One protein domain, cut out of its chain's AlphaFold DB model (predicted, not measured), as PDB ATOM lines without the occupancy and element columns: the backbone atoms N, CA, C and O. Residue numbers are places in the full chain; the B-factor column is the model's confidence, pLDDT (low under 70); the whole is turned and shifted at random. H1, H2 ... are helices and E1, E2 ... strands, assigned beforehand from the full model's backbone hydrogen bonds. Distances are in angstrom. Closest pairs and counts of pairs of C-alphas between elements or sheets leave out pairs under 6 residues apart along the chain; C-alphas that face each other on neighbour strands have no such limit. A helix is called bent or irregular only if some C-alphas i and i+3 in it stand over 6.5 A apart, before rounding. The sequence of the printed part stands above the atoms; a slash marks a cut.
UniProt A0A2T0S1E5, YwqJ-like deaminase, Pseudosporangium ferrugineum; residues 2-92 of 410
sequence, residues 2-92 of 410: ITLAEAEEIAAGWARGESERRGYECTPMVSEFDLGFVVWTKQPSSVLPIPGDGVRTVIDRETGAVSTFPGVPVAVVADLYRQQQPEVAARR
ATOM      1  N   ILE A   2     -79.138 -34.513 135.373       96.38
ATOM      2  CA  ILE A   2     -77.790 -33.978 135.609       96.38
ATOM      3  C   ILE A   2     -77.573 -33.814 137.120       96.38
ATOM      4  O   ILE A   2     -78.409 -33.246 137.824       96.38
ATOM      5  N   THR A   3     -76.449 -34.312 137.616       97.31
ATOM      6  CA  THR A   3     -75.999 -34.176 139.007       97.31
ATOM      7  C   THR A   3     -75.135 -32.927 139.199       97.31
ATOM      8  O   THR A   3     -74.603 -32.379 138.236       97.31
ATOM      9  N   LEU A   4     -74.945 -32.493 140.451       97.12
ATOM     10  CA  LEU A   4     -74.041 -31.377 140.758       97.12
ATOM     11  C   LEU A   4     -72.610 -31.648 140.269       97.12
ATOM     12  O   LEU A   4     -72.015 -30.780 139.642       97.12
ATOM     13  N   ALA A   5     -72.100 -32.863 140.480       97.38
ATOM     14  CA  ALA A   5     -70.766 -33.253 140.023       97.38
ATOM     15  C   ALA A   5     -70.630 -33.168 138.490       97.38
ATOM     16  O   ALA A   5     -69.633 -32.663 137.979       97.38
ATOM     17  N   GLU A   6     -71.651 -33.604 137.744       97.06
ATOM     18  CA  GLU A   6     -71.673 -33.446 136.285       97.06
ATOM     19  C   GLU A   6     -71.736 -31.968 135.879       97.06
ATOM     20  O   GLU A   6     -71.029 -31.560 134.963       97.06
ATOM     21  N   ALA A   7     -72.538 -31.143 136.563       97.50
ATOM     22  CA  ALA A   7     -72.620 -29.709 136.290       97.50
ATOM     23  C   ALA A   7     -71.284 -28.988 136.547       97.50
ATOM     24  O   ALA A   7     -70.891 -28.131 135.755       97.50
ATOM     25  N   GLU A   8     -70.564 -29.351 137.611       97.88
ATOM     26  CA  GLU A   8     -69.210 -28.861 137.903       97.88
ATOM     27  C   GLU A   8     -68.207 -29.279 136.823       97.88
ATOM     28  O   GLU A   8     -67.393 -28.464 136.382       97.88
ATOM     29  N   GLU A   9     -68.293 -30.519 136.339       97.00
ATOM     30  CA  GLU A   9     -67.441 -31.009 135.257       97.00
ATOM     31  C   GLU A   9     -67.709 -30.276 133.932       97.00
ATOM     32  O   GLU A   9     -66.770 -29.832 133.260       97.00
ATOM     33  N   ILE A  10     -68.986 -30.089 133.582       96.94
ATOM     34  CA  ILE A  10     -69.426 -29.322 132.408       96.94
ATOM     35  C   ILE A  10     -68.926 -27.878 132.508       96.94
ATOM     36  O   ILE A  10     -68.333 -27.360 131.558       96.94
ATOM     37  N   ALA A  11     -69.099 -27.240 133.669       96.62
ATOM     38  CA  ALA A  11     -68.624 -25.884 133.919       96.62
ATOM     39  C   ALA A  11     -67.105 -25.776 133.756       96.62
ATOM     40  O   ALA A  11     -66.621 -24.838 133.119       96.62
ATOM     41  N   ALA A  12     -66.350 -26.746 134.281       96.12
ATOM     42  CA  ALA A  12     -64.903 -26.806 134.109       96.12
ATOM     43  C   ALA A  12     -64.508 -26.954 132.630       96.12
ATOM     44  O   ALA A  12     -63.559 -26.306 132.190       96.12
ATOM     45  N   GLY A  13     -65.245 -27.750 131.848       94.25
ATOM     46  CA  GLY A  13     -65.069 -27.861 130.397       94.25
ATOM     47  C   GLY A  13     -65.275 -26.538 129.666       94.25
ATOM     48  O   GLY A  13     -64.411 -26.112 128.897       94.25
ATOM     49  N   TRP A  14     -66.372 -25.838 129.953       94.19
ATOM     50  CA  TRP A  14     -66.648 -24.524 129.365       94.19
ATOM     51  C   TRP A  14     -65.606 -23.477 129.760       94.19
ATOM     52  O   TRP A  14     -65.135 -22.733 128.901       94.19
ATOM     53  N   ALA A  15     -65.188 -23.460 131.027       93.88
ATOM     54  CA  ALA A  15     -64.146 -22.563 131.513       93.88
ATOM     55  C   ALA A  15     -62.794 -22.811 130.832       93.88
ATOM     56  O   ALA A  15     -62.121 -21.845 130.470       93.88
ATOM     57  N   ARG A  16     -62.415 -24.075 130.581       92.50
ATOM     58  CA  ARG A  16     -61.223 -24.412 129.780       92.50
ATOM     59  C   ARG A  16     -61.327 -23.852 128.362       92.50
ATOM     60  O   ARG A  16     -60.454 -23.093 127.951       92.50
ATOM     61  N   GLY A  17     -62.422 -24.140 127.655       89.81
ATOM     62  CA  GLY A  17     -62.624 -23.654 126.285       89.81
ATOM     63  C   GLY A  17     -62.671 -22.123 126.183       89.81
ATOM     64  O   GLY A  17     -62.194 -21.534 125.210       89.81
ATOM     65  N   GLU A  18     -63.209 -21.444 127.195       90.12
ATOM     66  CA  GLU A  18     -63.197 -19.985 127.261       90.12
ATOM     67  C   GLU A  18     -61.811 -19.424 127.595       90.12
ATOM     68  O   GLU A  18     -61.397 -18.443 126.974       90.12
ATOM     69  N   SER A  19     -61.064 -20.079 128.485       91.50
ATOM     70  CA  SER A  19     -59.677 -19.710 128.795       91.50
ATOM     71  C   SER A  19     -58.798 -19.774 127.550       91.50
ATOM     72  O   SER A  19     -58.071 -18.833 127.236       91.50
ATOM     73  N   GLU A  20     -58.940 -20.854 126.780       88.50
ATOM     74  CA  GLU A  20     -58.282 -21.023 125.488       88.50
ATOM     75  C   GLU A  20     -58.674 -19.900 124.521       88.50
ATOM     76  O   GLU A  20     -57.833 -19.370 123.797       88.50
ATOM     77  N   ARG A  21     -59.960 -19.525 124.453       86.31
ATOM     78  CA  ARG A  21     -60.470 -18.454 123.569       86.31
ATOM     79  C   ARG A  21     -59.923 -17.085 123.918       86.31
ATOM     80  O   ARG A  21     -59.562 -16.346 123.007       86.31
ATOM     81  N   ARG A  22     -59.892 -16.761 125.205       87.94
ATOM     82  CA  ARG A  22     -59.561 -15.427 125.702       87.94
ATOM     83  C   ARG A  22     -58.064 -15.230 125.953       87.94
ATOM     84  O   ARG A  22     -57.620 -14.090 126.031       87.94
ATOM     85  N   GLY A  23     -57.291 -16.313 126.053       89.50
ATOM     86  CA  GLY A  23     -55.848 -16.264 126.308       89.50
ATOM     87  C   GLY A  23     -55.484 -15.999 127.773       89.50
ATOM     88  O   GLY A  23     -54.339 -15.668 128.067       89.50
ATOM     89  N   TYR A  24     -56.441 -16.132 128.693       91.06
ATOM     90  CA  TYR A  24     -56.231 -16.040 130.138       91.06
ATOM     91  C   TYR A  24     -57.148 -17.012 130.874       91.06
ATOM     92  O   TYR A  24     -58.215 -17.369 130.381       91.06
ATOM     93  N   GLU A  25     -56.740 -17.424 132.070       93.19
ATOM     94  CA  GLU A  25     -57.476 -18.403 132.867       93.19
ATOM     95  C   GLU A  25     -58.842 -17.865 133.320       93.19
ATOM     96  O   GLU A  25     -58.943 -16.807 133.942       93.19
ATOM     97  N   CYS A  26     -59.898 -18.615 133.016       93.44
ATOM     98  CA  CYS A  26     -61.262 -18.391 133.473       93.44
ATOM     99  C   CYS A  26     -61.628 -19.470 134.497       93.44
ATOM    100  O   CYS A  26     -61.427 -20.660 134.264       93.44
ATOM    101  N   THR A  27     -62.201 -19.070 135.630       95.31
ATOM    102  CA  THR A  27     -62.604 -19.993 136.698       95.31
ATOM    103  C   THR A  27     -64.059 -20.432 136.499       95.31
ATOM    104  O   THR A  27     -64.922 -19.563 136.328       95.31
ATOM    105  N   PRO A  28     -64.374 -21.740 136.539       96.81
ATOM    106  CA  PRO A  28     -65.751 -22.211 136.467       96.81
ATOM    107  C   PRO A  28     -66.510 -21.868 137.749       96.81
ATOM    108  O   PRO A  28     -65.971 -21.942 138.852       96.81
ATOM    109  N   MET A  29     -67.781 -21.517 137.604       97.31
ATOM    110  CA  MET A  29     -68.679 -21.231 138.713       97.31
ATOM    111  C   MET A  29     -70.006 -21.955 138.500       97.31
ATOM    112  O   MET A  29     -70.581 -21.889 137.413       97.31
ATOM    113  N   VAL A  30     -70.502 -22.605 139.552       98.00
ATOM    114  CA  VAL A  30     -71.775 -23.334 139.555       98.00
ATOM    115  C   VAL A  30     -72.560 -22.963 140.808       98.00
ATOM    116  O   VAL A  30     -71.999 -22.859 141.897       98.00
ATOM    117  N   SER A  31     -73.864 -22.750 140.655       98.12
ATOM    118  CA  SER A  31     -74.805 -22.615 141.763       98.12
ATOM    119  C   SER A  31     -76.020 -23.492 141.510       98.12
ATOM    120  O   SER A  31     -76.722 -23.308 140.517       98.12
ATOM    121  N   GLU A  32     -76.290 -24.417 142.420       98.31
ATOM    122  CA  GLU A  32     -77.470 -25.277 142.371       98.31
ATOM    123  C   GLU A  32     -78.727 -24.533 142.851       98.31
ATOM    124  O   GLU A  32     -78.664 -23.679 143.739       98.31
ATOM    125  N   PHE A  33     -79.873 -24.861 142.256       97.94
ATOM    126  CA  PHE A  33     -81.207 -24.474 142.711       97.94
ATOM    127  C   PHE A  33     -82.207 -25.616 142.443       97.94
ATOM    128  O   PHE A  33     -81.840 -26.688 141.953       97.94
ATOM    129  N   ASP A  34     -83.480 -25.405 142.776       96.19
ATOM    130  CA  ASP A  34     -84.535 -26.422 142.740       96.19
ATOM    131  C   ASP A  34     -84.723 -27.088 141.365       96.19
ATOM    132  O   ASP A  34     -84.950 -28.295 141.316       96.19
ATOM    133  N   LEU A  35     -84.551 -26.355 140.257       97.38
ATOM    134  CA  LEU A  35     -84.767 -26.887 138.900       97.38
ATOM    135  C   LEU A  35     -83.475 -27.207 138.133       97.38
ATOM    136  O   LEU A  35     -83.544 -27.706 137.011       97.38
ATOM    137  N   GLY A  36     -82.290 -26.942 138.694       97.75
ATOM    138  CA  GLY A  36     -81.042 -27.123 137.948       97.75
ATOM    139  C   GLY A  36     -79.843 -26.381 138.505       97.75
ATOM    140  O   GLY A  36     -79.690 -26.216 139.717       97.75
ATOM    141  N   PHE A  37     -78.986 -25.934 137.591       98.50
ATOM    142  CA  PHE A  37     -77.703 -25.313 137.909       98.50
ATOM    143  C   PHE A  37     -77.517 -24.031 137.106       98.50
ATOM    144  O   PHE A  37     -77.652 -24.042 135.886       98.50
ATOM    145  N   VAL A  38     -77.169 -22.931 137.772       98.19
ATOM    146  CA  VAL A  38     -76.684 -21.711 137.120       98.19
ATOM    147  C   VAL A  38     -75.167 -21.804 137.010       98.19
ATOM    148  O   VAL A  38     -74.468 -21.843 138.021       98.19
ATOM    149  N   VAL A  39     -74.664 -21.808 135.784       97.69
ATOM    150  CA  VAL A  39     -73.256 -21.964 135.429       97.69
ATOM    151  C   VAL A  39     -72.751 -20.701 134.739       97.69
ATOM    152  O   VAL A  39     -73.441 -20.105 133.909       97.69
ATOM    153  N   TRP A  40     -71.545 -20.267 135.090       95.56
ATOM    154  CA  TRP A  40     -70.852 -19.175 134.411       95.56
ATOM    155  C   TRP A  40     -69.343 -19.291 134.601       95.56
ATOM    156  O   TRP A  40     -68.851 -20.092 135.394       95.56
ATOM    157  N   THR A  41     -68.606 -18.455 133.889       93.62
ATOM    158  CA  THR A  41     -67.156 -18.339 134.009       93.62
ATOM    159  C   THR A  41     -66.798 -16.996 134.631       93.62
ATOM    160  O   THR A  41     -67.402 -15.955 134.354       93.62
ATOM    161  N   LYS A  42     -65.828 -17.012 135.543       91.62
ATOM    162  CA  LYS A  42     -65.290 -15.813 136.178       91.62
ATOM    163  C   LYS A  42     -63.919 -15.514 135.588       91.62
ATOM    164  O   LYS A  42     -63.021 -16.347 135.640       91.62
ATOM    165  N   GLN A  43     -63.769 -14.309 135.059       90.88
ATOM    166  CA  GLN A  43     -62.497 -13.808 134.551       90.88
ATOM    167  C   GLN A  43     -61.614 -13.289 135.702       90.88
ATOM    168  O   GLN A  43     -62.141 -12.953 136.775       90.88
ATOM    169  N   PRO A  44     -60.288 -13.178 135.505       91.81
ATOM    170  CA  PRO A  44     -59.401 -12.557 136.479       91.81
ATOM    171  C   PRO A  44     -59.820 -11.110 136.751       91.81
ATOM    172  O   PRO A  44     -60.202 -10.383 135.839       91.81
ATOM    173  N   SER A  45     -59.701 -10.651 137.999       89.62
ATOM    174  CA  SER A  45     -60.097  -9.283 138.380       89.62
ATOM    175  C   SER A  45     -59.263  -8.182 137.717       89.62
ATOM    176  O   SER A  45     -59.638  -7.015 137.776       89.62
ATOM    177  N   SER A  46     -58.118  -8.537 137.131       91.50
ATOM    178  CA  SER A  46     -57.266  -7.641 136.346       91.50
ATOM    179  C   SER A  46     -57.798  -7.375 134.935       91.50
ATOM    180  O   SER A  46     -57.323  -6.448 134.283       91.50
ATOM    181  N   VAL A  47     -58.759  -8.170 134.455       90.19
ATOM    182  CA  VAL A  47     -59.348  -8.029 133.121       90.19
ATOM    183  C   VAL A  47     -60.614  -7.181 133.206       90.19
ATOM    184  O   VAL A  47     -61.494  -7.429 134.029       90.19
ATOM    185  N   LEU A  48     -60.709  -6.169 132.343       87.88
ATOM    186  CA  LEU A  48     -61.907  -5.342 132.222       87.88
ATOM    187  C   LEU A  48     -62.989  -6.092 131.423       87.88
ATOM    188  O   LEU A  48     -62.695  -6.531 130.310       87.88
ATOM    189  N   PRO A  49     -64.229  -6.205 131.939       84.06
ATOM    190  CA  PRO A  49     -65.322  -6.835 131.205       84.06
ATOM    191  C   PRO A  49     -65.684  -6.061 129.933       84.06
ATOM    192  O   PRO A  49     -65.726  -4.827 129.942       84.06
ATOM    193  N   ILE A  50     -66.023  -6.782 128.867       85.12
ATOM    194  CA  ILE A  50     -66.584  -6.222 127.629       85.12
ATOM    195  C   ILE A  50     -68.088  -6.521 127.515       85.12
ATOM    196  O   ILE A  50     -68.589  -7.437 128.173       85.12
ATOM    197  N   PRO A  51     -68.852  -5.773 126.697       81.31
ATOM    198  CA  PRO A  51     -70.262  -6.079 126.464       81.31
ATOM    199  C   PRO A  51     -70.473  -7.534 126.025       81.31
ATOM    200  O   PRO A  51     -69.805  -8.013 125.113       81.31
ATOM    201  N   GLY A  52     -71.410  -8.226 126.677       77.81
ATOM    202  CA  GLY A  52     -71.653  -9.660 126.484       77.81
ATOM    203  C   GLY A  52     -70.951 -10.561 127.506       77.81
ATOM    204  O   GLY A  52     -71.313 -11.729 127.623       77.81
ATOM    205  N   ASP A  53     -70.014 -10.035 128.299       83.69
ATOM    206  CA  ASP A  53     -69.419 -10.777 129.410       83.69
ATOM    207  C   ASP A  53     -70.400 -11.012 130.561       83.69
ATOM    208  O   ASP A  53     -71.345 -10.256 130.796       83.69
ATOM    209  N   GLY A  54     -70.133 -12.071 131.329       82.62
ATOM    210  CA  GLY A  54     -70.874 -12.385 132.548       82.62
ATOM    211  C   GLY A  54     -72.227 -13.052 132.313       82.62
ATOM    212  O   GLY A  54     -72.979 -13.198 133.280       82.62
ATOM    213  N   VAL A  55     -72.524 -13.472 131.076       91.94
ATOM    214  CA  VAL A  55     -73.687 -14.308 130.739       91.94
ATOM    215  C   VAL A  55     -73.806 -15.498 131.687       91.94
ATOM    216  O   VAL A  55     -72.814 -16.106 132.098       91.94
ATOM    217  N   ARG A  56     -75.045 -15.817 132.054       95.00
ATOM    218  CA  ARG A  56     -75.371 -16.938 132.935       95.00
ATOM    219  C   ARG A  56     -76.065 -18.009 132.128       95.00
ATOM    220  O   ARG A  56     -76.946 -17.710 131.333       95.00
ATOM    221  N   THR A  57     -75.689 -19.251 132.359       96.88
ATOM    222  CA  THR A  57     -76.244 -20.389 131.642       96.88
ATOM    223  C   THR A  57     -76.934 -21.299 132.640       96.88
ATOM    224  O   THR A  57     -76.311 -21.726 133.603       96.88
ATOM    225  N   VAL A  58     -78.217 -21.584 132.445       98.25
ATOM    226  CA  VAL A  58     -78.937 -22.579 133.242       98.25
ATOM    227  C   VAL A  58     -78.844 -23.930 132.550       98.25
ATOM    228  O   VAL A  58     -79.119 -24.013 131.355       98.25
ATOM    229  N   ILE A  59     -78.483 -24.965 133.307       98.00
ATOM    230  CA  ILE A  59     -78.621 -26.372 132.926       98.00
ATOM    231  C   ILE A  59     -79.834 -26.928 133.676       98.00
ATOM    232  O   ILE A  59     -79.818 -26.982 134.910       98.00
ATOM    233  N   ASP A  60     -80.872 -27.326 132.942       97.75
ATOM    234  CA  ASP A  60     -82.048 -27.996 133.506       97.75
ATOM    235  C   ASP A  60     -81.653 -29.348 134.111       97.75
ATOM    236  O   ASP A  60     -80.984 -30.161 133.463       97.75
ATOM    237  N   ARG A  61     -82.086 -29.609 135.346       97.00
ATOM    238  CA  ARG A  61     -81.732 -30.833 136.073       97.00
ATOM    239  C   ARG A  61     -82.237 -32.084 135.362       97.00
ATOM    240  O   ARG A  61     -81.512 -33.074 135.288       97.00
ATOM    241  N   GLU A  62     -83.464 -32.068 134.857       94.62
ATOM    242  CA  GLU A  62     -84.105 -33.270 134.321       94.62
ATOM    243  C   GLU A  62     -83.684 -33.547 132.885       94.62
ATOM    244  O   GLU A  62     -83.262 -34.660 132.563       94.62
ATOM    245  N   THR A  63     -83.763 -32.515 132.049       93.81
ATOM    246  CA  THR A  63     -83.634 -32.602 130.592       93.81
ATOM    247  C   THR A  63     -82.234 -32.279 130.077       93.81
ATOM    248  O   THR A  63     -81.970 -32.466 128.894       93.81
ATOM    249  N   GLY A  64     -81.354 -31.710 130.910       95.25
ATOM    250  CA  GLY A  64     -80.059 -31.185 130.465       95.25
ATOM    251  C   GLY A  64     -80.171 -30.019 129.477       95.25
ATOM    252  O   GLY A  64     -79.170 -29.614 128.890       95.25
ATOM    253  N   ALA A  65     -81.370 -29.476 129.244       94.94
ATOM    254  CA  ALA A  65     -81.554 -28.350 128.346       94.94
ATOM    255  C   ALA A  65     -80.826 -27.113 128.875       94.94
ATOM    256  O   ALA A  65     -80.797 -26.848 130.078       94.94
ATOM    257  N   VAL A  66     -80.267 -26.336 127.952       95.19
ATOM    258  CA  VAL A  66     -79.483 -25.149 128.277       95.19
ATOM    259  C   VAL A  66     -80.267 -23.883 127.945       95.19
ATOM    260  O   VAL A  66     -80.902 -23.795 126.895       95.19
ATOM    261  N   SER A  67     -80.224 -22.886 128.828       95.12
ATOM    262  CA  SER A  67     -80.822 -21.565 128.600       95.12
ATOM    263  C   SER A  67     -79.869 -20.452 129.023       95.12
ATOM    264  O   SER A  67     -79.282 -20.512 130.101       95.12
ATOM    265  N   THR A  68     -79.710 -19.434 128.181       94.75
ATOM    266  CA  THR A  68     -78.778 -18.324 128.421       94.75
ATOM    267  C   THR A  68     -79.520 -17.093 128.928       94.75
ATOM    268  O   THR A  68     -80.540 -16.694 128.375       94.75
ATOM    269  N   PHE A  69     -78.967 -16.463 129.958       95.06
ATOM    270  CA  PHE A  69     -79.489 -15.280 130.626       95.06
ATOM    271  C   PHE A  69     -78.424 -14.175 130.684       95.06
ATOM    272  O   PHE A  69     -77.221 -14.464 130.673       95.06
ATOM    273  N   PRO A  70     -78.837 -12.898 130.791       91.81
ATOM    274  CA  PRO A  70     -77.920 -11.802 131.076       91.81
ATOM    275  C   PRO A  70     -77.155 -12.011 132.392       91.81
ATOM    276  O   PRO A  70     -77.557 -12.803 133.245       91.81
ATOM    277  N   GLY A  71     -76.081 -11.244 132.587       90.25
ATOM    278  CA  GLY A  71     -75.243 -11.282 133.789       90.25
ATOM    279  C   GLY A  71     -75.872 -10.689 135.050       90.25
ATOM    280  O   GLY A  71     -75.288  -9.809 135.676       90.25
ATOM    281  N   VAL A  72     -77.055 -11.166 135.429       93.12
ATOM    282  CA  VAL A  72     -77.785 -10.782 136.645       93.12
ATOM    283  C   VAL A  72     -77.483 -11.752 137.802       93.12
ATOM    284  O   VAL A  72     -76.918 -12.827 137.571       93.12
ATOM    285  N   PRO A  73     -77.809 -11.402 139.066       96.00
ATOM    286  CA  PRO A  73     -77.595 -12.293 140.205       96.00
ATOM    287  C   PRO A  73     -78.259 -13.663 140.024       96.00
ATOM    288  O   PRO A  73     -79.348 -13.764 139.464       96.00
ATOM    289  N   VAL A  74     -77.635 -14.708 140.571       96.94
ATOM    290  CA  VAL A  74     -78.088 -16.107 140.442       96.94
ATOM    291  C   VAL A  74     -79.549 -16.292 140.860       96.94
ATOM    292  O   VAL A  74     -80.292 -16.972 140.164       96.94
ATOM    293  N   ALA A  75     -79.978 -15.652 141.953       97.31
ATOM    294  CA  ALA A  75     -81.363 -15.726 142.416       97.31
ATOM    295  C   ALA A  75     -82.358 -15.200 141.365       97.31
ATOM    296  O   ALA A  75     -83.383 -15.826 141.126       97.31
ATOM    297  N   VAL A  76     -82.008 -14.112 140.667       97.69
ATOM    298  CA  VAL A  76     -82.835 -13.546 139.590       97.69
ATOM    299  C   VAL A  76     -82.890 -14.499 138.397       97.69
ATOM    300  O   VAL A  76     -83.958 -14.703 137.830       97.69
ATOM    301  N   VAL A  77     -81.763 -15.120 138.026       97.69
ATOM    302  CA  VAL A  77     -81.739 -16.140 136.962       97.69
ATOM    303  C   VAL A  77     -82.624 -17.331 137.326       97.69
ATOM    304  O   VAL A  77     -83.410 -17.772 136.493       97.69
ATOM    305  N   ALA A  78     -82.538 -17.822 138.564       97.75
ATOM    306  CA  ALA A  78     -83.378 -18.914 139.042       97.75
ATOM    307  C   ALA A  78     -84.868 -18.545 138.963       97.75
ATOM    308  O   ALA A  78     -85.652 -19.316 138.415       97.75
ATOM    309  N   ASP A  79     -85.257 -17.351 139.423       97.56
ATOM    310  CA  ASP A  79     -86.643 -16.870 139.363       97.56
ATOM    311  C   ASP A  79     -87.168 -16.765 137.923       97.56
ATOM    312  O   ASP A  79     -88.285 -17.204 137.642       97.56
ATOM    313  N   LEU A  80     -86.362 -16.225 137.001       97.25
ATOM    314  CA  LEU A  80     -86.702 -16.164 135.576       97.25
ATOM    315  C   LEU A  80     -86.836 -17.565 134.975       97.25
ATOM    316  O   LEU A  80     -87.773 -17.831 134.223       97.25
ATOM    317  N   TYR A  81     -85.929 -18.475 135.330       97.81
ATOM    318  CA  TYR A  81     -85.962 -19.834 134.817       97.81
ATOM    319  C   TYR A  81     -87.186 -20.608 135.305       97.81
ATOM    320  O   TYR A  81     -87.796 -21.310 134.507       97.81
ATOM    321  N   ARG A  82     -87.633 -20.428 136.559       97.62
ATOM    322  CA  ARG A  82     -88.876 -21.063 137.050       97.62
ATOM    323  C   ARG A  82     -90.097 -20.719 136.194       97.62
ATOM    324  O   ARG A  82     -91.000 -21.539 136.079       97.62
ATOM    325  N   GLN A  83     -90.121 -19.534 135.585       96.31
ATOM    326  CA  GLN A  83     -91.206 -19.120 134.692       96.31
ATOM    327  C   GLN A  83     -91.110 -19.789 133.312       96.31
ATOM    328  O   GLN A  83     -92.134 -20.109 132.720       96.31
ATOM    329  N   GLN A  84     -89.893 -20.023 132.811       94.50
ATOM    330  CA  GLN A  84     -89.640 -20.617 131.490       94.50
ATOM    331  C   GLN A  84     -89.629 -22.153 131.505       94.50
ATOM    332  O   GLN A  84     -89.919 -22.789 130.491       94.50
ATOM    333  N   GLN A  85     -89.289 -22.763 132.641       95.62
ATOM    334  CA  GLN A  85     -89.029 -24.197 132.753       95.62
ATOM    335  C   GLN A  85     -90.184 -25.091 132.271       95.62
ATOM    336  O   GLN A  85     -89.886 -26.068 131.582       95.62
ATOM    337  N   PRO A  86     -91.476 -24.774 132.509       93.62
ATOM    338  CA  PRO A  86     -92.569 -25.591 131.987       93.62
ATOM    339  C   PRO A  86     -92.540 -25.743 130.459       93.62
ATOM    340  O   PRO A  86     -92.784 -26.833 129.944       93.62
ATOM    341  N   GLU A  87     -92.191 -24.683 129.724       91.12
ATOM    342  CA  GLU A  87     -92.057 -24.733 128.263       91.12
ATOM    343  C   GLU A  87     -90.818 -25.532 127.842       91.12
ATOM    344  O   GLU A  87     -90.875 -26.346 126.918       91.12
ATOM    345  N   VAL A  88     -89.702 -25.350 128.555       89.62
ATOM    346  CA  VAL A  88     -88.446 -26.077 128.308       89.62
ATOM    347  C   VAL A  88     -88.625 -27.584 128.510       89.62
ATOM    348  O   VAL A  88     -88.131 -28.367 127.692       89.62
ATOM    349  N   ALA A  89     -89.333 -27.985 129.565       89.12
ATOM    350  CA  ALA A  89     -89.605 -29.380 129.897       89.12
ATOM    351  C   ALA A  89     -90.628 -30.016 128.946       89.12
ATOM    352  O   ALA A  89     -90.477 -31.176 128.572       89.12
ATOM    353  N   ALA A  90     -91.645 -29.261 128.516       88.50
ATOM    354  CA  ALA A  90     -92.659 -29.749 127.580       88.50
ATOM    355  C   ALA A  90     -92.132 -29.924 126.145       88.50
ATOM    356  O   ALA A  90     -92.737 -30.645 125.348       88.50
ATOM    357  N   ARG A  91     -91.025 -29.259 125.789       90.25
ATOM    358  CA  ARG A  91     -90.451 -29.338 124.447       90.25
ATOM    359  C   ARG A  91     -89.898 -30.736 124.169       90.25
ATOM    360  O   ARG A  91     -88.883 -31.144 124.736       90.25
ATOM    361  N   ARG A  92     -90.519 -31.433 123.218       93.38
ATOM    362  CA  ARG A  92     -89.945 -32.646 122.633       93.38
ATOM    363  C   ARG A  92     -88.730 -32.274 121.788       93.38
ATOM    364  O   ARG A  92     -88.760 -31.289 121.053       93.38
TER     365      ARG A  92
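AT A GLANCE: This is residues 2 to 92 of the 410 residues of the protein "YwqJ-like deaminase" of Pseudosporangium ferrugineum (UniProt A0A2T0S1E5). A strongly twisted antiparallel sheet is sandwiched between two helices, H1 over one face along E1 and E2, and H2, kinked, on the other: three layers. The 91 printed residues hold H1, E1, E2, E3, E4 and H2 in that order, a mixed class. The sheet, E1 - E2 - E3 - E4, is a meander, each strand the antiparallel neighbour of the one before. The whole is compact, with a radius of gyration of the C-alphas of 13.4 A, yet elongated, spanning 41 by 24 by 21 A.

IN THESE COORDINATES: Find C-alpha 4 at (-74.041, -31.377, 140.758); from there H1 runs 26.3 A to residue 22. Next come E1, residues 27 to 33, 20.1 A, and E2, residues 36 to 42, 19.5 A. Look further for E3, residues 56 to 60, 12.9 A, and E4, residues 66 to 69, 10.1 A. H2, residues 74 to 90, spans 23.7 A and ends at C-alpha 90, (-92.659, -29.749, 127.580). It is irregular, with C-alphas 83 and 86 7.1 A apart, and has a kink of 54 degrees near residue 84.

HOW THE PARTS SIT: In the hairpin E1 and E2, find N 29 and O 40 within hydrogen-bond range at 2.8 A. The hairpin E2 and E3 has N 39 and O 57 at 2.7 A; the hairpin E3 and E4 has N 69 and O 56 at 2.7 A. H1 is on the sheet at a height of 7.1 A, over E1 and E2; its line stands at 28 degrees to that of E2 on the local plane, only just along the strands. Its closest C-alphas to E1 are those of Ala 15 and Pro 28, 5.2 A. H2 is on the opposite face; its closest C-alphas to E2 are those of Val 74 and Val 38, 6.7 A. H1 and H2 are apart. Every O i to N i+4 pair is within hydrogen-bond range in H1, 10 of 13 in H2.

THE WHOLE: The C-alphas farthest apart are those of Ser 46 and Arg 92, 43.4 A. Residues 43 to 55 form the long link from E2 to E3; the other links are tight. The printed part has no cut, and no printed residue is under 70 in pLDDT.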